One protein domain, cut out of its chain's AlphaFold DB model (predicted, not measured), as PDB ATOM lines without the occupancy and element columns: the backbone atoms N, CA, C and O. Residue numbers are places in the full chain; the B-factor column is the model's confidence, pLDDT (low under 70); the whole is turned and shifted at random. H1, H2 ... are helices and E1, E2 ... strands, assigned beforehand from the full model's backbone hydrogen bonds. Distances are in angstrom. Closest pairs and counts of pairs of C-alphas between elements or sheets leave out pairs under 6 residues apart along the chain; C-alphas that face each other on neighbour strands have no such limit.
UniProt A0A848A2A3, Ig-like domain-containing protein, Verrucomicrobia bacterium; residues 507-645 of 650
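Overview. This is residues 507 to 645 of the 650 residues of the protein "Ig-like domain-containing protein" of Verrucomicrobia bacterium (UniProt A0A848A2A3). With little regular structure, a small sheet, E2 E1 E3, and a long hairpin, E4 and E5, stand side by side among long loops; H2 sits beyond E5. The 139 printed residues, 50 in named elements, run E1 H1 E2 E3 E4 E5 H2, a mixed class with both sheets antiparallel. The whole is compact, radius of gyration of the C-alphas 15.6 A, spanning 38 by 37 by 32 A.

Along the chain. E1, residues 507 to 512, begins at C-alpha (-26.859, -0.210, 35.785); E2 is 537 to 541, E3 563 to 568. E4, 586 to 594, spans 23.5 A; E5, 602 to 612, 24.5 A. H1 is 523 to 526; H2, 626 to 634, ends at C-alpha (-3.166, 14.690, 42.886).

Arrangement. Within hydrogen-bond range are N 509 and O 566 of E1 and E3, 3.0 A, N 508 and O 539 of E1 and E2, 2.8 A, and N 591 and O 606 of hairpin E4 and E5, 2.8 A. H1 only grazes the first sheet with residues 524 to 525. E3 and E4 are near each other. E5 and H2 come closest at the C-alphas of Glu 608 and Cys 633, 6.9 A. H2 has 3 of 5 O i to N i+4 pairs within range.

Size, cuts and confidence. The printed part has no cut; links E2 to E3, E3 to E4 and E5 to H2 are long. Residues 572 to 579 stand free. pLDDT is under 70 at 515 to 519, 609 to 611 and 620 to 645.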
ATOM      1  N   LEU A 507     -26.426  -0.480  37.146       90.69
ATOM      2  CA  LEU A 507     -26.859  -0.210  35.785       90.69
ATOM      3  C   LEU A 507     -25.649   0.154  34.930       90.69
ATOM      4  O   LEU A 507     -24.987   1.153  35.192       90.69
ATOM      5  N   ARG A 508     -25.368  -0.630  33.893       91.81
ATOM      6  CA  ARG A 508     -24.370  -0.278  32.885       91.81
ATOM      7  C   ARG A 508     -25.044   0.402  31.701       91.81
ATOM      8  O   ARG A 508     -26.030  -0.133  31.192       91.81
ATOM      9  N   LYS A 509     -24.485   1.507  31.208       92.56
ATOM     10  CA  LYS A 509     -24.903   2.130  29.943       92.56
ATOM     11  C   LYS A 509     -23.711   2.334  29.017       92.56
ATOM     12  O   LYS A 509     -22.690   2.857  29.447       92.56
ATOM     13  N   LYS A 510     -23.864   1.979  27.742       91.38
ATOM     14  CA  LYS A 510     -22.834   2.150  26.710       91.38
ATOM     15  C   LYS A 510     -23.278   3.159  25.657       91.38
ATOM     16  O   LYS A 510     -24.391   3.051  25.147       91.38
ATOM     17  N   TYR A 511     -22.380   4.070  25.295       91.38
ATOM     18  CA  TYR A 511     -22.564   5.084  24.259       91.38
ATOM     19  C   TYR A 511     -21.481   4.907  23.196       91.38
ATOM     20  O   TYR A 511     -20.306   5.167  23.439       91.38
ATOM     21  N   ASN A 512     -21.867   4.420  22.025       89.56
ATOM     22  CA  ASN A 512     -20.986   4.134  20.902       89.56
ATOM     23  C   ASN A 512     -20.763   5.376  20.028       89.56
ATOM     24  O   ASN A 512     -21.523   6.347  20.075       89.56
ATOM     25  N   ASN A 513     -19.737   5.295  19.173       85.56
ATOM     26  CA  ASN A 513     -19.388   6.296  18.156       85.56
ATOM     27  C   ASN A 513     -19.122   7.690  18.741       85.56
ATOM     28  O   ASN A 513     -19.420   8.709  18.124       85.56
ATOM     29  N   MET A 514     -18.559   7.717  19.945       80.69
ATOM     30  CA  MET A 514     -18.122   8.937  20.613       80.69
ATOM     31  C   MET A 514     -16.763   9.342  20.034       80.69
ATOM     32  O   MET A 514     -15.824   8.548  20.067       80.69
ATOM     33  N   SER A 515     -16.691  10.534  19.440       68.88
ATOM     34  CA  SER A 515     -15.486  11.050  18.777       68.88
ATOM     35  C   SER A 515     -14.362  11.320  19.780       68.88
ATOM     36  O   SER A 515     -14.600  11.913  20.829       68.88
ATOM     37  N   ASP A 516     -13.134  10.945  19.427       66.50
ATOM     38  CA  ASP A 516     -11.898  11.280  20.149       66.50
ATOM     39  C   ASP A 516     -11.390  12.703  19.834       66.50
ATOM     40  O   ASP A 516     -10.514  13.231  20.521       66.50
ATOM     41  N   ALA A 517     -11.974  13.368  18.830       55.66
ATOM     42  CA  ALA A 517     -11.523  14.667  18.328       55.66
ATOM     43  C   ALA A 517     -11.653  15.830  19.332       55.66
ATOM     44  O   ALA A 517     -11.067  16.888  19.109       55.66
ATOM     45  N   MET A 518     -12.417  15.663  20.420       49.59
ATOM     46  CA  MET A 518     -12.611  16.687  21.460       49.59
ATOM     47  C   MET A 518     -11.667  16.520  22.665       49.59
ATOM     48  O   MET A 518     -11.778  17.268  23.633       49.59
ATOM     49  N   GLY A 519     -10.711  15.582  22.598       61.25
ATOM     50  CA  GLY A 519      -9.905  15.169  23.747       61.25
ATOM     51  C   GLY A 519     -10.692  14.215  24.645       61.25
ATOM     52  O   GLY A 519     -11.908  14.299  24.732       61.25
ATOM     53  N   GLU A 520     -10.029  13.253  25.279       70.75
ATOM     54  CA  GLU A 520     -10.701  12.182  26.028       70.75
ATOM     55  C   GLU A 520     -11.118  12.651  27.441       70.75
ATOM     56  O   GLU A 520     -10.442  12.361  28.426       70.75
ATOM     57  N   ASP A 521     -12.220  13.411  27.520       78.00
ATOM     58  CA  ASP A 521     -12.781  14.032  28.738       78.00
ATOM     59  C   ASP A 521     -14.235  13.553  28.990       78.00
ATOM     60  O   ASP A 521     -15.012  13.460  28.032       78.00
ATOM     61  N   PRO A 522     -14.659  13.240  30.234       81.12
ATOM     62  CA  PRO A 522     -16.038  12.854  30.557       81.12
ATOM     63  C   PRO A 522     -17.074  13.929  30.194       81.12
ATOM     64  O   PRO A 522     -18.234  13.595  29.948       81.12
ATOM     65  N   ALA A 523     -16.674  15.198  30.071       82.50
ATOM     66  CA  ALA A 523     -17.526  16.272  29.570       82.50
ATOM     67  C   ALA A 523     -18.086  15.981  28.169       82.50
ATOM     68  O   ALA A 523     -19.186  16.427  27.859       82.50
ATOM     69  N   ASN A 524     -17.390  15.204  27.333       84.62
ATOM     70  CA  ASN A 524     -17.921  14.803  26.028       84.62
ATOM     71  C   ASN A 524     -19.176  13.946  26.167       84.62
ATOM     72  O   ASN A 524     -20.122  14.128  25.408       84.62
ATOM     73  N   LEU A 525     -19.195  13.030  27.142       87.75
ATOM     74  CA  LEU A 525     -20.380  12.234  27.434       87.75
ATOM     75  C   LEU A 525     -21.483  13.117  28.016       87.75
ATOM     76  O   LEU A 525     -22.612  13.054  27.551       87.75
ATOM     77  N   PHE A 526     -21.161  13.956  29.002       86.19
ATOM     78  CA  PHE A 526     -22.162  14.795  29.668       86.19
ATOM     79  C   PHE A 526     -22.774  15.871  28.760       86.19
ATOM     80  O   PHE A 526     -23.898  16.299  29.009       86.19
ATOM     81  N   ASN A 527     -22.063  16.286  27.708       86.62
ATOM     82  CA  ASN A 527     -22.563  17.212  26.690       86.62
ATOM     83  C   ASN A 527     -23.221  16.505  25.491       86.62
ATOM     84  O   ASN A 527     -23.805  17.181  24.640       86.62
ATOM     85  N   ASP A 528     -23.122  15.175  25.383       86.00
ATOM     86  CA  ASP A 528     -23.812  14.422  24.335       86.00
ATOM     87  C   ASP A 528     -25.317  14.437  24.615       86.00
ATOM     88  O   ASP A 528     -25.771  14.083  25.703       86.00
ATOM     89  N   ALA A 529     -26.105  14.816  23.609       85.38
ATOM     90  CA  ALA A 529     -27.555  14.924  23.731       85.38
ATOM     91  C   ALA A 529     -28.236  13.600  24.125       85.38
ATOM     92  O   ALA A 529     -29.348  13.619  24.648       85.38
ATOM     93  N   ARG A 530     -27.585  12.451  23.892       86.75
ATOM     94  CA  ARG A 530     -28.075  11.130  24.302       86.75
ATOM     95  C   ARG A 530     -27.942  10.890  25.801       86.75
ATOM     96  O   ARG A 530     -28.713  10.103  26.352       86.75
ATOM     97  N   TYR A 531     -26.963  11.487  26.476       87.25
ATOM     98  CA  TYR A 531     -26.738  11.240  27.898       87.25
ATOM     99  C   TYR A 531     -27.765  12.006  28.757       87.25
ATOM    100  O   TYR A 531     -28.030  13.174  28.486       87.25
ATOM    101  N   PRO A 532     -28.349  11.400  29.815       85.50
ATOM    102  CA  PRO A 532     -28.163  10.024  30.302       85.50
ATOM    103  C   PRO A 532     -29.222   9.011  29.805       85.50
ATOM    104  O   PRO A 532     -29.324   7.909  30.362       85.50
ATOM    105  N   LEU A 533     -30.074   9.396  28.845       84.88
ATOM    106  CA  LEU A 533     -31.378   8.764  28.583       84.88
ATOM    107  C   LEU A 533     -31.444   7.847  27.352       84.88
ATOM    108  O   LEU A 533     -32.389   7.057  27.256       84.88
ATOM    109  N   GLN A 534     -30.492   7.950  26.422       86.06
ATOM    110  CA  GLN A 534     -30.468   7.228  25.144       86.06
ATOM    111  C   GLN A 534     -29.134   6.486  24.910       86.06
ATOM    112  O   GLN A 534     -28.455   6.734  23.911       86.06
ATOM    113  N   PRO A 535     -28.710   5.581  25.809       90.81
ATOM    114  CA  PRO A 535     -27.538   4.760  25.536       90.81
ATOM    115  C   PRO A 535     -27.808   3.765  24.404       90.81
ATOM    116  O   PRO A 535     -28.916   3.249  24.263       90.81
ATOM    117  N   ASP A 536     -26.768   3.426  23.645       89.75
ATOM    118  CA  ASP A 536     -26.822   2.389  22.609       89.75
ATOM    119  C   ASP A 536     -27.053   0.991  23.199       89.75
ATOM    120  O   ASP A 536     -27.564   0.094  22.527       89.75
ATOM    121  N   ARG A 537     -26.657   0.784  24.462       89.31
ATOM    122  CA  ARG A 537     -26.867  -0.466  25.196       89.31
ATOM    123  C   ARG A 537     -27.024  -0.209  26.688       89.31
ATOM    124  O   ARG A 537     -26.347   0.651  27.248       89.31
ATOM    125  N   MET A 538     -27.874  -1.001  27.334       90.44
ATOM    126  CA  MET A 538     -28.079  -0.975  28.777       90.44
ATOM    127  C   MET A 538     -28.083  -2.404  29.325       90.44
ATOM    128  O   MET A 538     -28.804  -3.253  28.803       90.44
ATOM    129  N   ASP A 539     -27.290  -2.667  30.364       88.69
ATOM    130  CA  ASP A 539     -27.188  -3.981  31.005       88.69
ATOM    131  C   ASP A 539     -27.321  -3.858  32.532       88.69
ATOM    132  O   ASP A 539     -26.909  -2.861  33.122       88.69
ATOM    133  N   LEU A 540     -27.846  -4.894  33.191       89.31
ATOM    134  CA  LEU A 540     -27.859  -4.991  34.652       89.31
ATOM    135  C   LEU A 540     -26.684  -5.851  35.122       89.31
ATOM    136  O   LEU A 540     -26.611  -7.034  34.790       89.31
ATOM    137  N   MET A 541     -25.769  -5.260  35.881       89.00
ATOM    138  CA  MET A 541     -24.592  -5.921  36.437       89.00
ATOM    139  C   MET A 541     -24.822  -6.266  37.912       89.00
ATOM    140  O   MET A 541     -25.499  -5.543  38.640       89.00
ATOM    141  N   SER A 542     -24.221  -7.363  38.375       88.00
ATOM    142  CA  SER A 542     -24.286  -7.796  39.781       88.00
ATOM    143  C   SER A 542     -23.227  -7.143  40.676       88.00
ATOM    144  O   SER A 542     -23.176  -7.413  41.873       88.00
ATOM    145  N   ALA A 543     -22.327  -6.351  40.095       87.75
ATOM    146  CA  ALA A 543     -21.229  -5.685  40.780       87.75
ATOM    147  C   ALA A 543     -20.815  -4.427  40.000       87.75
ATOM    148  O   ALA A 543     -21.088  -4.320  38.804       87.75
ATOM    149  N   MET A 544     -20.142  -3.492  40.676       88.94
ATOM    150  CA  MET A 544     -19.594  -2.265  40.083       88.94
ATOM    151  C   MET A 544     -18.299  -2.567  39.309       88.94
ATOM    152  O   MET A 544     -17.238  -2.023  39.594       88.94
ATOM    153  N   GLU A 545     -18.375  -3.506  38.367       87.69
ATOM    154  CA  GLU A 545     -17.267  -3.930  37.515       87.69
ATOM    155  C   GLU A 545     -17.786  -4.299  36.120       87.69
ATOM    156  O   GLU A 545     -18.845  -4.913  35.971       87.69
ATOM    157  N   TYR A 546     -17.019  -3.955  35.088       85.75
ATOM    158  CA  TYR A 546     -17.249  -4.443  33.737       85.75
ATOM    159  C   TYR A 546     -15.919  -4.577  32.973       85.75
ATOM    160  O   TYR A 546     -15.102  -3.659  33.036       85.75
ATOM    161  N   PRO A 547     -15.716  -5.657  32.199       84.94
ATOM    162  CA  PRO A 547     -16.558  -6.853  32.141       84.94
ATOM    163  C   PRO A 547     -16.571  -7.644  33.461       84.94
ATOM    164  O   PRO A 547     -15.613  -7.629  34.236       84.94
ATOM    165  N   ALA A 548     -17.689  -8.320  33.739       80.75
ATOM    166  CA  ALA A 548     -17.895  -9.029  35.001       80.75
ATOM    167  C   ALA A 548     -16.821 -10.105  35.250       80.75
ATOM    168  O   ALA A 548     -16.326 -10.739  34.315       80.75
ATOM    169  N   ASN A 549     -16.492 -10.346  36.522       80.50
ATOM    170  CA  ASN A 549     -15.462 -11.293  36.965       80.50
ATOM    171  C   ASN A 549     -14.044 -10.981  36.462       80.50
ATOM    172  O   ASN A 549     -13.195 -11.873  36.419       80.50
ATOM    173  N   GLY A 550     -13.784  -9.732  36.075       73.31
ATOM    174  CA  GLY A 550     -12.494  -9.322  35.528       73.31
ATOM    175  C   GLY A 550     -12.174  -9.957  34.176       73.31
ATOM    176  O   GLY A 550     -11.003 -10.115  33.831       73.31
ATOM    177  N   ALA A 551     -13.196 -10.350  33.412       73.75
ATOM    178  CA  ALA A 551     -12.999 -10.720  32.021       73.75
ATOM    179  C   ALA A 551     -12.509  -9.494  31.227       73.75
ATOM    180  O   ALA A 551     -12.953  -8.374  31.457       73.75
ATOM    181  N   GLY A 552     -11.577  -9.686  30.292       75.12
ATOM    182  CA  GLY A 552     -11.225  -8.635  29.331       75.12
ATOM    183  C   GLY A 552     -12.385  -8.340  28.370       75.12
ATOM    184  O   GLY A 552     -13.343  -9.112  28.291       75.12
ATOM    185  N   ARG A 553     -12.297  -7.234  27.616       79.44
ATOM    186  CA  ARG A 553     -13.305  -6.853  26.605       79.44
ATOM    187  C   ARG A 553     -13.615  -8.018  25.659       79.44
ATOM    188  O   ARG A 553     -12.722  -8.526  24.981       79.44
ATOM    189  N   ASP A 554     -14.894  -8.358  25.539       78.31
ATOM    190  CA  ASP A 554     -15.389  -9.284  24.524       78.31
ATOM    191  C   ASP A 554     -15.622  -8.524  23.208       78.31
ATOM    192  O   ASP A 554     -16.564  -7.745  23.077       78.31
ATOM    193  N   ALA A 555     -14.742  -8.734  22.227       80.31
ATOM    194  CA  ALA A 555     -14.804  -8.047  20.937       80.31
ATOM    195  C   ALA A 555     -15.966  -8.508  20.036       80.31
ATOM    196  O   ALA A 555     -16.248  -7.841  19.042       80.31
ATOM    197  N   VAL A 556     -16.619  -9.632  20.352       81.75
ATOM    198  CA  VAL A 556     -17.815 -10.101  19.637       81.75
ATOM    199  C   VAL A 556     -19.045  -9.366  20.159       81.75
ATOM    200  O   VAL A 556     -19.882  -8.926  19.374       81.75
ATOM    201  N   VAL A 557     -19.136  -9.218  21.480       76.81
ATOM    202  CA  VAL A 557     -20.272  -8.575  22.148       76.81
ATOM    203  C   VAL A 557     -20.178  -7.046  22.087       76.81
ATOM    204  O   VAL A 557     -21.191  -6.384  21.886       76.81
ATOM    205  N   ASP A 558     -18.975  -6.484  22.205       78.31
ATOM    206  CA  ASP A 558     -18.713  -5.047  22.098       78.31
ATOM    207  C   ASP A 558     -17.708  -4.784  20.958       78.31
ATOM    208  O   ASP A 558     -16.528  -4.567  21.231       78.31
ATOM    209  N   PRO A 559     -18.119  -4.797  19.672       80.88
ATOM    210  CA  PRO A 559     -17.201  -4.647  18.535       80.88
ATOM    211  C   PRO A 559     -16.633  -3.225  18.388       80.88
ATOM    212  O   PRO A 559     -15.491  -3.057  17.947       80.88
ATOM    213  N   THR A 560     -17.373  -2.203  18.822       80.94
ATOM    214  CA  THR A 560     -16.994  -0.783  18.735       80.94
ATOM    215  C   THR A 560     -15.866  -0.439  19.711       80.94
ATOM    216  O   THR A 560     -15.914  -0.843  20.875       80.94
ATOM    217  N   ARG A 561     -14.838   0.285  19.245       78.19
ATOM    218  CA  ARG A 561     -13.682   0.723  20.062       78.19
ATOM    219  C   ARG A 561     -13.756   2.180  20.527       78.19
ATOM    220  O   ARG A 561     -13.043   2.540  21.446       78.19
ATOM    221  N   THR A 562     -14.625   2.981  19.923       84.44
ATOM    222  CA  THR A 562     -14.881   4.381  20.285       84.44
ATOM    223  C   THR A 562     -16.192   4.463  21.063       84.44
ATOM    224  O   THR A 562     -17.274   4.402  20.465       84.44
ATOM    225  N   TYR A 563     -16.112   4.512  22.391       86.56
ATOM    226  CA  TYR A 563     -17.284   4.516  23.265       86.56
ATOM    227  C   TYR A 563     -17.005   5.190  24.611       86.56
ATOM    228  O   TYR A 563     -15.857   5.279  25.034       86.56
ATOM    229  N   TYR A 564     -18.076   5.570  25.307       89.31
ATOM    230  CA  TYR A 564     -18.082   5.740  26.762       89.31
ATOM    231  C   TYR A 564     -18.966   4.654  27.388       89.31
ATOM    232  O   TYR A 564     -20.002   4.287  26.830       89.31
ATOM    233  N   ASP A 565     -18.546   4.122  28.533       89.25
ATOM    234  CA  ASP A 565     -19.305   3.164  29.343       89.25
ATOM    235  C   ASP A 565     -19.502   3.769  30.741       89.25
ATOM    236  O   ASP A 565     -18.549   4.269  31.337       89.25
ATOM    237  N   THR A 566     -20.725   3.721  31.267       92.38
ATOM    238  CA  THR A 566     -21.029   4.095  32.654       92.38
ATOM    239  C   THR A 566     -21.435   2.870  33.453       92.38
ATOM    240  O   THR A 566     -22.075   1.954  32.935       92.38
ATOM    241  N   LEU A 567     -21.063   2.865  34.730       93.00
ATOM    242  CA  LEU A 567     -21.623   2.001  35.761       93.00
ATOM    243  C   LEU A 567     -22.292   2.926  36.781       93.00
ATOM    244  O   LEU A 567     -21.642   3.811  37.328       93.00
ATOM    245  N   GLU A 568     -23.593   2.763  36.984       91.19
ATOM    246  CA  GLU A 568     -24.438   3.664  37.767       91.19
ATOM    247  C   GLU A 568     -25.167   2.872  38.856       91.19
ATOM    248  O   GLU A 568     -25.865   1.894  38.574       91.19
ATOM    249  N   ALA A 569     -25.018   3.288  40.114       90.50
ATOM    250  CA  ALA A 569     -25.697   2.678  41.251       90.50
ATOM    251  C   ALA A 569     -25.796   3.655  42.427       90.50
ATOM    252  O   ALA A 569     -24.986   4.573  42.552       90.50
ATOM    253  N   PHE A 570     -26.752   3.411  43.324       88.31
ATOM    254  CA  PHE A 570     -26.735   4.027  44.648       88.31
ATOM    255  C   PHE A 570     -25.795   3.239  45.560       88.31
ATOM    256  O   PHE A 570     -25.930   2.020  45.700       88.31
ATOM    257  N   PHE A 571     -24.870   3.941  46.210       89.56
ATOM    258  CA  PHE A 571     -24.086   3.378  47.300       89.56
ATOM    259  C   PHE A 571     -24.881   3.504  48.602       89.56
ATOM    260  O   PHE A 571     -25.204   4.608  49.027       89.56
ATOM    261  N   VAL A 572     -25.205   2.369  49.222       88.81
ATOM    262  CA  VAL A 572     -25.843   2.315  50.543       88.81
ATOM    263  C   VAL A 572     -24.760   1.931  51.552       88.81
ATOM    264  O   VAL A 572     -24.325   0.775  51.528       88.81
ATOM    265  N   PRO A 573     -24.286   2.864  52.402       89.88
ATOM    266  CA  PRO A 573     -23.251   2.567  53.382       89.88
ATOM    267  C   PRO A 573     -23.698   1.429  54.315       89.88
ATOM    268  O   PRO A 573     -24.799   1.500  54.863       89.88
ATOM    269  N   PRO A 574     -22.891   0.367  54.501       89.38
ATOM    270  CA  PRO A 574     -23.239  -0.714  55.424       89.38
ATOM    271  C   PRO A 574     -23.244  -0.264  56.893       89.38
ATOM    272  O   PRO A 574     -23.979  -0.830  57.699       89.38
ATOM    273  N   GLU A 575     -22.436   0.743  57.232       93.81
ATOM    274  CA  GLU A 575     -22.307   1.340  58.565       93.81
ATOM    275  C   GLU A 575     -22.116   2.867  58.462       93.81
ATOM    276  O   GLU A 575     -21.709   3.390  57.421       93.81
ATOM    277  N   ASP A 576     -22.366   3.603  59.543       93.00
ATOM    278  CA  ASP A 576     -22.031   5.030  59.600       93.00
ATOM    279  C   ASP A 576     -20.506   5.206  59.691       93.00
ATOM    280  O   ASP A 576     -19.857   4.596  60.542       93.00
ATOM    281  N   GLY A 577     -19.916   6.063  58.854       90.75
ATOM    282  CA  GLY A 577     -18.482   6.345  58.925       90.75
ATOM    283  C   GLY A 577     -17.876   6.916  57.650       90.75
ATOM    284  O   GLY A 577     -18.576   7.243  56.691       90.75
ATOM    285  N   ASN A 578     -16.547   7.024  57.659       86.44
ATOM    286  CA  ASN A 578     -15.756   7.454  56.511       86.44
ATOM    287  C   ASN A 578     -15.394   6.244  55.644       86.44
ATOM    288  O   ASN A 578     -14.980   5.208  56.163       86.44
ATOM    289  N   TYR A 579     -15.501   6.400  54.326       84.94
ATOM    290  CA  TYR A 579     -15.231   5.341  53.357       84.94
ATOM    291  C   TYR A 579     -14.108   5.743  52.408       84.94
ATOM    292  O   TYR A 579     -14.059   6.877  51.937       84.94
ATOM    293  N   VAL A 580     -13.236   4.785  52.095       85.88
ATOM    294  CA  VAL A 580     -12.212   4.912  51.053       85.88
ATOM    295  C   VAL A 580     -12.620   4.029  49.880       85.88
ATOM    296  O   VAL A 580     -12.813   2.824  50.044       85.88
ATOM    297  N   PHE A 581     -12.751   4.625  48.695       86.56
ATOM    298  CA  PHE A 581     -13.087   3.907  47.469       86.56
ATOM    299  C   PHE A 581     -11.811   3.517  46.727       86.56
ATOM    300  O   PHE A 581     -11.057   4.375  46.274       86.56
ATOM    301  N   LEU A 582     -11.583   2.212  46.586       84.31
ATOM    302  CA  LEU A 582     -10.509   1.679  45.754       84.31
ATOM    303  C   LEU A 582     -11.054   1.400  44.354       84.31
ATOM    304  O   LEU A 582     -12.106   0.782  44.199       84.31
ATOM    305  N   THR A 583     -10.333   1.860  43.340       83.69
ATOM    306  CA  THR A 583     -10.732   1.792  41.932       83.69
ATOM    307  C   THR A 583      -9.615   1.156  41.113       83.69
ATOM    308  O   THR A 583      -8.444   1.224  41.480       83.69
ATOM    309  N   ALA A 584      -9.991   0.454  40.048       82.25
ATOM    310  CA  ALA A 584      -9.074  -0.175  39.107       82.25
ATOM    311  C   ALA A 584      -9.755  -0.210  37.738       82.25
ATOM    312  O   ALA A 584     -10.953  -0.488  37.640       82.25
ATOM    313  N   GLY A 585      -8.988   0.053  36.691       80.12
ATOM    314  CA  GLY A 585      -9.460   0.107  35.317       80.12
ATOM    315  C   GLY A 585      -8.299   0.158  34.333       80.12
ATOM    316  O   GLY A 585      -7.132   0.179  34.725       80.12
ATOM    317  N   ALA A 586      -8.637   0.126  33.051       77.38
ATOM    318  CA  ALA A 586      -7.694   0.299  31.960       77.38
ATOM    319  C   ALA A 586      -8.053   1.554  31.162       77.38
ATOM    320  O   ALA A 586      -9.217   1.956  31.115       77.38
ATOM    321  N   ASP A 587      -7.041   2.123  30.521       77.81
ATOM    322  CA  ASP A 587      -7.092   3.324  29.700       77.81
ATOM    323  C   ASP A 587      -7.459   4.578  30.509       77.81
ATOM    324  O   ASP A 587      -6.587   5.182  31.137       77.81
ATOM    325  N   ARG A 588      -8.730   4.996  30.480       81.06
ATOM    326  CA  ARG A 588      -9.216   6.211  31.147       81.06
ATOM    327  C   ARG A 588     -10.538   5.962  31.855       81.06
ATOM    328  O   ARG A 588     -11.467   5.423  31.254       81.06
ATOM    329  N   TRP A 589     -10.646   6.387  33.111       83.81
ATOM    330  CA  TRP A 589     -11.881   6.263  33.889       83.81
ATOM    331  C   TRP A 589     -12.012   7.338  34.966       83.81
ATOM    332  O   TRP A 589     -11.033   7.933  35.417       83.81
ATOM    333  N   TRP A 590     -13.254   7.559  35.395       87.00
ATOM    334  CA  TRP A 590     -13.636   8.540  36.408       87.00
ATOM    335  C   TRP A 590     -14.692   7.936  37.334       87.00
ATOM    336  O   TRP A 590     -15.644   7.309  36.866       87.00
ATOM    337  N   LEU A 591     -14.538   8.131  38.643       89.75
ATOM    338  CA  LEU A 591     -15.515   7.762  39.664       89.75
ATOM    339  C   LEU A 591     -16.108   9.024  40.285       89.75
ATOM    340  O   LEU A 591     -15.393   9.853  40.856       89.75
ATOM    341  N   TYR A 592     -17.433   9.110  40.226       89.69
ATOM    342  CA  TYR A 592     -18.213  10.167  40.850       89.69
ATOM    343  C   TYR A 592     -19.037   9.609  42.011       89.69
ATOM    344  O   TYR A 592     -19.546   8.491  41.935       89.69
ATOM    345  N   LEU A 593     -19.203  10.404  43.064       91.06
ATOM    346  CA  LEU A 593     -20.106  10.126  44.178       91.06
ATOM    347  C   LEU A 593     -20.917  11.380  44.490       91.06
ATOM    348  O   LEU A 593     -20.371  12.481  44.524       91.06
ATOM    349  N   SER A 594     -22.223  11.218  44.682       89.25
ATOM    350  CA  SER A 594     -23.092  12.335  45.044       89.25
ATOM    351  C   SER A 594     -23.049  12.606  46.546       89.25
ATOM    352  O   SER A 594     -22.829  11.691  47.340       89.25
ATOM    353  N   THR A 595     -23.262  13.861  46.941       87.62
ATOM    354  CA  THR A 595     -23.379  14.260  48.353       87.62
ATOM    355  C   THR A 595     -24.737  13.913  48.970       87.62
ATOM    356  O   THR A 595     -24.891  14.020  50.185       87.62
ATOM    357  N   ASP A 596     -25.720  13.537  48.154       86.31
ATOM    358  CA  ASP A 596     -27.063  13.118  48.565       86.31
ATOM    359  C   ASP A 596     -27.660  12.111  47.558       86.31
ATOM    360  O   ASP A 596     -26.957  11.563  46.705       86.31
ATOM    361  N   GLU A 597     -28.964  11.834  47.646       81.81
ATOM    362  CA  GLU A 597     -29.649  10.916  46.731       81.81
ATOM    363  C   GLU A 597     -29.823  11.480  45.308       81.81
ATOM    364  O   GLU A 597     -30.309  10.772  44.423       81.81
ATOM    365  N   SER A 598     -29.453  12.740  45.053       82.50
ATOM    366  CA  SER A 598     -29.634  13.386  43.756       82.50
ATOM    367  C   SER A 598     -28.408  13.197  42.861       82.50
ATOM    368  O   SER A 598     -27.315  13.648  43.209       82.50
ATOM    369  N   PRO A 599     -28.553  12.646  41.643       79.81
ATOM    370  CA  PRO A 599     -27.461  12.598  40.670       79.81
ATOM    371  C   PRO A 599     -26.945  13.985  40.249       79.81
ATOM    372  O   PRO A 599     -25.831  14.098  39.748       79.81
ATOM    373  N   ALA A 600     -27.728  15.051  40.458       80.00
ATOM    374  CA  ALA A 600     -27.308  16.417  40.141       80.00
ATOM    375  C   ALA A 600     -26.140  16.911  41.015       80.00
ATOM    376  O   ALA A 600     -25.464  17.862  40.636       80.00
ATOM    377  N   ASN A 601     -25.892  16.257  42.155       85.62
ATOM    378  CA  ASN A 601     -24.839  16.618  43.103       85.62
ATOM    379  C   ASN A 601     -23.611  15.689  43.013       85.62
ATOM    380  O   ASN A 601     -22.799  15.628  43.940       85.62
ATOM    381  N   LEU A 602     -23.462  14.960  41.899       86.62
ATOM    382  CA  LEU A 602     -22.298  14.113  41.637       86.62
ATOM    383  C   LEU A 602     -20.997  14.922  41.655       86.62
ATOM    384  O   LEU A 602     -20.840  15.916  40.950       86.62
ATOM    385  N   CYS A 603     -20.041  14.431  42.433       85.81
ATOM    386  CA  CYS A 603     -18.718  15.007  42.602       85.81
ATOM    387  C   CYS A 603     -17.652  14.000  42.171       85.81
ATOM    388  O   CYS A 603     -17.755  12.822  42.509       85.81
ATOM    389  N   LEU A 604     -16.621  14.448  41.450       86.00
ATOM    390  CA  LEU A 604     -15.485  13.592  41.102       86.00
ATOM    391  C   LEU A 604     -14.687  13.261  42.373       86.00
ATOM    392  O   LEU A 604     -14.268  14.178  43.081       86.00
ATOM    393  N   ILE A 605     -14.474  11.970  42.646       85.75
ATOM    394  CA  ILE A 605     -13.741  11.498  43.836       85.75
ATOM    395  C   ILE A 605     -12.504  10.653  43.503       85.75
ATOM    396  O   ILE A 605     -11.606  10.550  44.333       85.75
ATOM    397  N   ALA A 606     -12.420  10.074  42.301       82.19
ATOM    398  CA  ALA A 606     -11.223   9.394  41.802       82.19
ATOM    399  C   ALA A 606     -11.206   9.388  40.265       82.19
ATOM    400  O   ALA A 606     -12.264   9.391  39.640       82.19
ATOM    401  N   ALA A 607     -10.023   9.361  39.651       80.25
ATOM    402  CA  ALA A 607      -9.871   9.267  38.201       80.25
ATOM    403  C   ALA A 607      -8.504   8.696  37.812       80.25
ATOM    404  O   ALA A 607      -7.519   8.922  38.513       80.25
ATOM    405  N   GLU A 608      -8.437   8.050  36.650       76.12
ATOM    406  CA  GLU A 608      -7.195   7.713  35.956       76.12
ATOM    407  C   GLU A 608      -7.237   8.344  34.554       76.12
ATOM    408  O   GLU A 608      -8.008   7.906  33.701       76.12
ATOM    409  N   PRO A 609      -6.443   9.397  34.295       63.12
ATOM    410  CA  PRO A 609      -6.457  10.124  33.023       63.12
ATOM    411  C   PRO A 609      -5.619   9.450  31.917       63.12
ATOM    412  O   PRO A 609      -5.474  10.014  30.827       63.12
ATOM    413  N   GLY A 610      -5.064   8.266  32.194       63.62
ATOM    414  CA  GLY A 610      -4.256   7.451  31.288       63.62
ATOM    415  C   GLY A 610      -3.384   6.460  32.069       63.62
ATOM    416  O   GLY A 610      -2.553   6.890  32.864       63.62
ATOM    417  N   GLY A 611      -3.568   5.158  31.845       68.56
ATOM    418  CA  GLY A 611      -2.839   4.081  32.528       68.56
ATOM    419  C   GLY A 611      -3.590   2.753  32.432       68.56
ATOM    420  O   GLY A 611      -4.638   2.680  31.792       68.56
ATOM    421  N   TRP A 612      -3.067   1.676  33.019       71.44
ATOM    422  CA  TRP A 612      -3.855   0.454  33.175       71.44
ATOM    423  C   TRP A 612      -3.484  -0.326  34.434       71.44
ATOM    424  O   TRP A 612      -2.323  -0.470  34.813       71.44
ATOM    425  N   SER A 613      -4.506  -0.907  35.051       75.50
ATOM    426  CA  SER A 613      -4.385  -1.891  36.119       75.50
ATOM    427  C   SER A 613      -5.084  -3.182  35.699       75.50
ATOM    428  O   SER A 613      -6.034  -3.183  34.909       75.50
ATOM    429  N   ASN A 614      -4.609  -4.321  36.210       76.69
ATOM    430  CA  ASN A 614      -5.340  -5.571  36.022       76.69
ATOM    431  C   ASN A 614      -6.726  -5.460  36.676       76.69
ATOM    432  O   ASN A 614      -6.860  -4.798  37.709       76.69
ATOM    433  N   PRO A 615      -7.743  -6.171  36.162       77.19
ATOM    434  CA  PRO A 615      -9.023  -6.270  36.844       77.19
ATOM    435  C   PRO A 615      -8.842  -6.686  38.310       77.19
ATOM    436  O   PRO A 615      -8.186  -7.688  38.604       77.19
ATOM    437  N   ARG A 616      -9.419  -5.902  39.232       79.62
ATOM    438  CA  ARG A 616      -9.282  -6.060  40.696       79.62
ATOM    439  C   ARG A 616      -7.848  -5.913  41.234       79.62
ATOM    440  O   ARG A 616      -7.562  -6.303  42.365       79.62
ATOM    441  N   GLY A 617      -6.945  -5.327  40.455       79.31
ATOM    442  CA  GLY A 617      -5.598  -4.938  40.858       79.31
ATOM    443  C   GLY A 617      -5.595  -3.636  41.655       79.31
ATOM    444  O   GLY A 617      -4.867  -2.723  41.301       79.31
ATOM    445  N   TRP A 618      -6.389  -3.553  42.729       76.62
ATOM    446  CA  TRP A 618      -6.686  -2.322  43.489       76.62
ATOM    447  C   TRP A 618      -5.467  -1.542  43.999       76.62
ATOM    448  O   TRP A 618      -5.585  -0.378  44.357       76.62
ATOM    449  N   LEU A 619      -4.313  -2.207  44.086       71.94
ATOM    450  CA  LEU A 619      -3.043  -1.654  44.560       71.94
ATOM    451  C   LEU A 619      -1.897  -1.896  43.554       71.94
ATOM    452  O   LEU A 619      -0.729  -1.766  43.911       71.94
ATOM    453  N   GLN A 620      -2.203  -2.328  42.323       64.19
ATOM    454  CA  GLN A 620      -1.214  -2.577  41.271       64.19
ATOM    455  C   GLN A 620      -1.075  -1.351  40.367       64.19
ATOM    456  O   GLN A 620      -2.046  -0.930  39.751       64.19
ATOM    457  N   THR A 621       0.151  -0.847  40.221       55.84
ATOM    458  CA  THR A 621       0.510   0.189  39.243       55.84
ATOM    459  C   THR A 621       1.447  -0.415  38.198       55.84
ATOM    460  O   THR A 621       2.560  -0.829  38.534       55.84
ATOM    461  N   TYR A 622       1.010  -0.488  36.941       55.88
ATOM    462  CA  TYR A 622       1.870  -0.802  35.800       55.88
ATOM    463  C   TYR A 622       2.089   0.506  35.028       55.88
ATOM    464  O   TYR A 622       1.125   1.095  34.565       55.88
ATOM    465  N   ASP A 623       3.348   0.952  34.945       50.00
ATOM    466  CA  ASP A 623       3.870   2.090  34.152       50.00
ATOM    467  C   ASP A 623       4.349   3.368  34.881       50.00
ATOM    468  O   ASP A 623       4.865   4.278  34.233       50.00
ATOM    469  N   SER A 624       4.405   3.403  36.218       47.59
ATOM    470  CA  SER A 624       5.328   4.306  36.941       47.59
ATOM    471  C   SER A 624       5.712   3.739  38.318       47.59
ATOM    472  O   SER A 624       4.980   2.900  38.855       47.59
ATOM    473  N   PRO A 625       6.884   4.092  38.897       44.50
ATOM    474  CA  PRO A 625       7.187   3.719  40.278       44.50
ATOM    475  C   PRO A 625       6.055   4.223  41.184       44.50
ATOM    476  O   PRO A 625       5.591   5.343  41.013       44.50
ATOM    477  N   ALA A 626       5.605   3.392  42.129       46.19
ATOM    478  CA  ALA A 626       4.363   3.573  42.896       46.19
ATOM    479  C   ALA A 626       4.165   4.960  43.564       46.19
ATOM    480  O   ALA A 626       3.037   5.314  43.901       46.19
ATOM    481  N   GLU A 627       5.227   5.754  43.736       42.44
ATOM    482  CA  GLU A 627       5.172   7.131  44.249       42.44
ATOM    483  C   GLU A 627       4.712   8.177  43.203       42.44
ATOM    484  O   GLU A 627       4.076   9.160  43.581       42.44
ATOM    485  N   ASP A 628       4.935   7.962  41.898       45.19
ATOM    486  CA  ASP A 628       4.578   8.919  40.829       45.19
ATOM    487  C   ASP A 628       3.093   8.846  40.423       45.19
ATOM    488  O   ASP A 628       2.494   9.858  40.054       45.19
ATOM    489  N   HIS A 629       2.448   7.679  40.536       46.72
ATOM    490  CA  HIS A 629       1.040   7.497  40.141       46.72
ATOM    491  C   HIS A 629       0.059   8.213  41.091       46.72
ATOM    492  O   HIS A 629      -0.901   8.857  40.658       46.72
ATOM    493  N   LEU A 630       0.342   8.160  42.399       45.75
ATOM    494  CA  LEU A 630      -0.393   8.893  43.436       45.75
ATOM    495  C   LEU A 630      -0.207  10.413  43.295       45.75
ATOM    496  O   LEU A 630      -1.144  11.166  43.552       45.75
ATOM    497  N   ALA A 631       0.969  10.872  42.857       42.88
ATOM    498  CA  ALA A 631       1.251  12.284  42.606       42.88
ATOM    499  C   ALA A 631       0.584  12.804  41.313       42.88
ATOM    500  O   ALA A 631       0.077  13.929  41.293       42.88
ATOM    501  N   ALA A 632       0.505  11.982  40.259       43.53
ATOM    502  CA  ALA A 632      -0.177  12.315  39.005       43.53
ATOM    503  C   ALA A 632      -1.703  12.452  39.182       43.53
ATOM    504  O   ALA A 632      -2.302  13.376  38.633       43.53
ATOM    505  N   CYS A 633      -2.327  11.615  40.023       45.53
ATOM    506  CA  CYS A 633      -3.745  11.769  40.381       45.53
ATOM    507  C   CYS A 633      -4.013  13.042  41.207       45.53
ATOM    508  O   CYS A 633      -5.068  13.653  41.066       45.53
ATOM    509  N   ARG A 634      -3.054  13.478  42.043       45.22
ATOM    510  CA  ARG A 634      -3.166  14.690  42.886       45.22
ATOM    511  C   ARG A 634      -2.917  16.007  42.139       45.22
ATOM    512  O   ARG A 634      -3.258  17.063  42.658       45.22
ATOM    513  N   THR A 635      -2.290  15.969  40.963       39.66
ATOM    514  CA  THR A 635      -1.877  17.168  40.198       39.66
ATOM    515  C   THR A 635      -2.742  17.441  38.965       39.66
ATOM    516  O   THR A 635      -2.465  18.382  38.218       39.66
ATOM    517  N   PHE A 636      -3.808  16.661  38.753       46.56
ATOM    518  CA  PHE A 636      -4.720  16.881  37.636       46.56
ATOM    519  C   PHE A 636      -5.584  18.140  37.861       46.56
ATOM    520  O   PHE A 636      -6.094  18.331  38.962       46.56
ATOM    521  N   PRO A 637      -5.799  19.012  36.855       43.56
ATOM    522  CA  PRO A 637      -6.370  20.347  37.077       43.56
ATOM    523  C   PRO A 637      -7.902  20.389  37.222       43.56
ATOM    524  O   PRO A 637      -8.471  21.482  37.237       43.56
ATOM    525  N   GLN A 638      -8.593  19.246  37.286       49.62
ATOM    526  CA  GLN A 638     -10.032  19.234  37.557       49.62
ATOM    527  C   GLN A 638     -10.245  19.350  39.070       49.62
ATOM    528  O   GLN A 638      -9.746  18.530  39.835       49.62
ATOM    529  N   GLN A 639     -10.936  20.407  39.505       52.59
ATOM    530  CA  GLN A 639     -11.193  20.680  40.920       52.59
ATOM    531  C   GLN A 639     -11.941  19.501  41.557       52.59
ATOM    532  O   GLN A 639     -13.124  19.292  41.281       52.59
ATOM    533  N   PHE A 640     -11.255  18.741  42.415       59.66
ATOM    534  CA  PHE A 640     -11.911  17.824  43.342       59.66
ATOM    535  C   PHE A 640     -12.874  18.615  44.234       59.66
ATOM    536  O   PHE A 640     -12.690  19.810  44.482       59.66
ATOM    537  N   CYS A 641     -13.954  17.968  44.669       52.72
ATOM    538  CA  CYS A 641     -15.003  18.663  45.400       52.72
ATOM    539  C   CYS A 641     -14.479  19.214  46.747       52.72
ATOM    540  O   CYS A 641     -14.003  18.430  47.573       52.72
ATOM    541  N   PRO A 642     -14.647  20.523  47.030       54.41
ATOM    542  CA  PRO A 642     -14.190  21.138  48.281       54.41
ATOM    543  C   PRO A 642     -14.828  20.534  49.538       54.41
ATOM    544  O   PRO A 642     -14.286  20.664  50.630       54.41
ATOM    545  N   ALA A 643     -15.991  19.882  49.405       54.41
ATOM    546  CA  ALA A 643     -16.706  19.271  50.525       54.41
ATOM    547  C   ALA A 643     -15.974  18.060  51.134       54.41
ATOM    548  O   ALA A 643     -16.282  17.682  52.262       54.41
ATOM    549  N   PHE A 644     -15.014  17.472  50.411       51.09
ATOM    550  CA  PHE A 644     -14.244  16.306  50.853       51.09
ATOM    551  C   PHE A 644     -12.768  16.626  51.149       51.09
ATOM    552  O   PHE A 644     -12.024  15.742  51.567       51.09
ATOM    553  N   GLU A 645     -12.340  17.886  50.996       46.22
ATOM    554  CA  GLU A 645     -11.018  18.346  51.428       46.22
ATOM    555  C   GLU A 645     -11.051  18.703  52.925       46.22
ATOM    556  O   GLU A 645     -11.272  19.850  53.313       46.22
TER     557      GLU A 645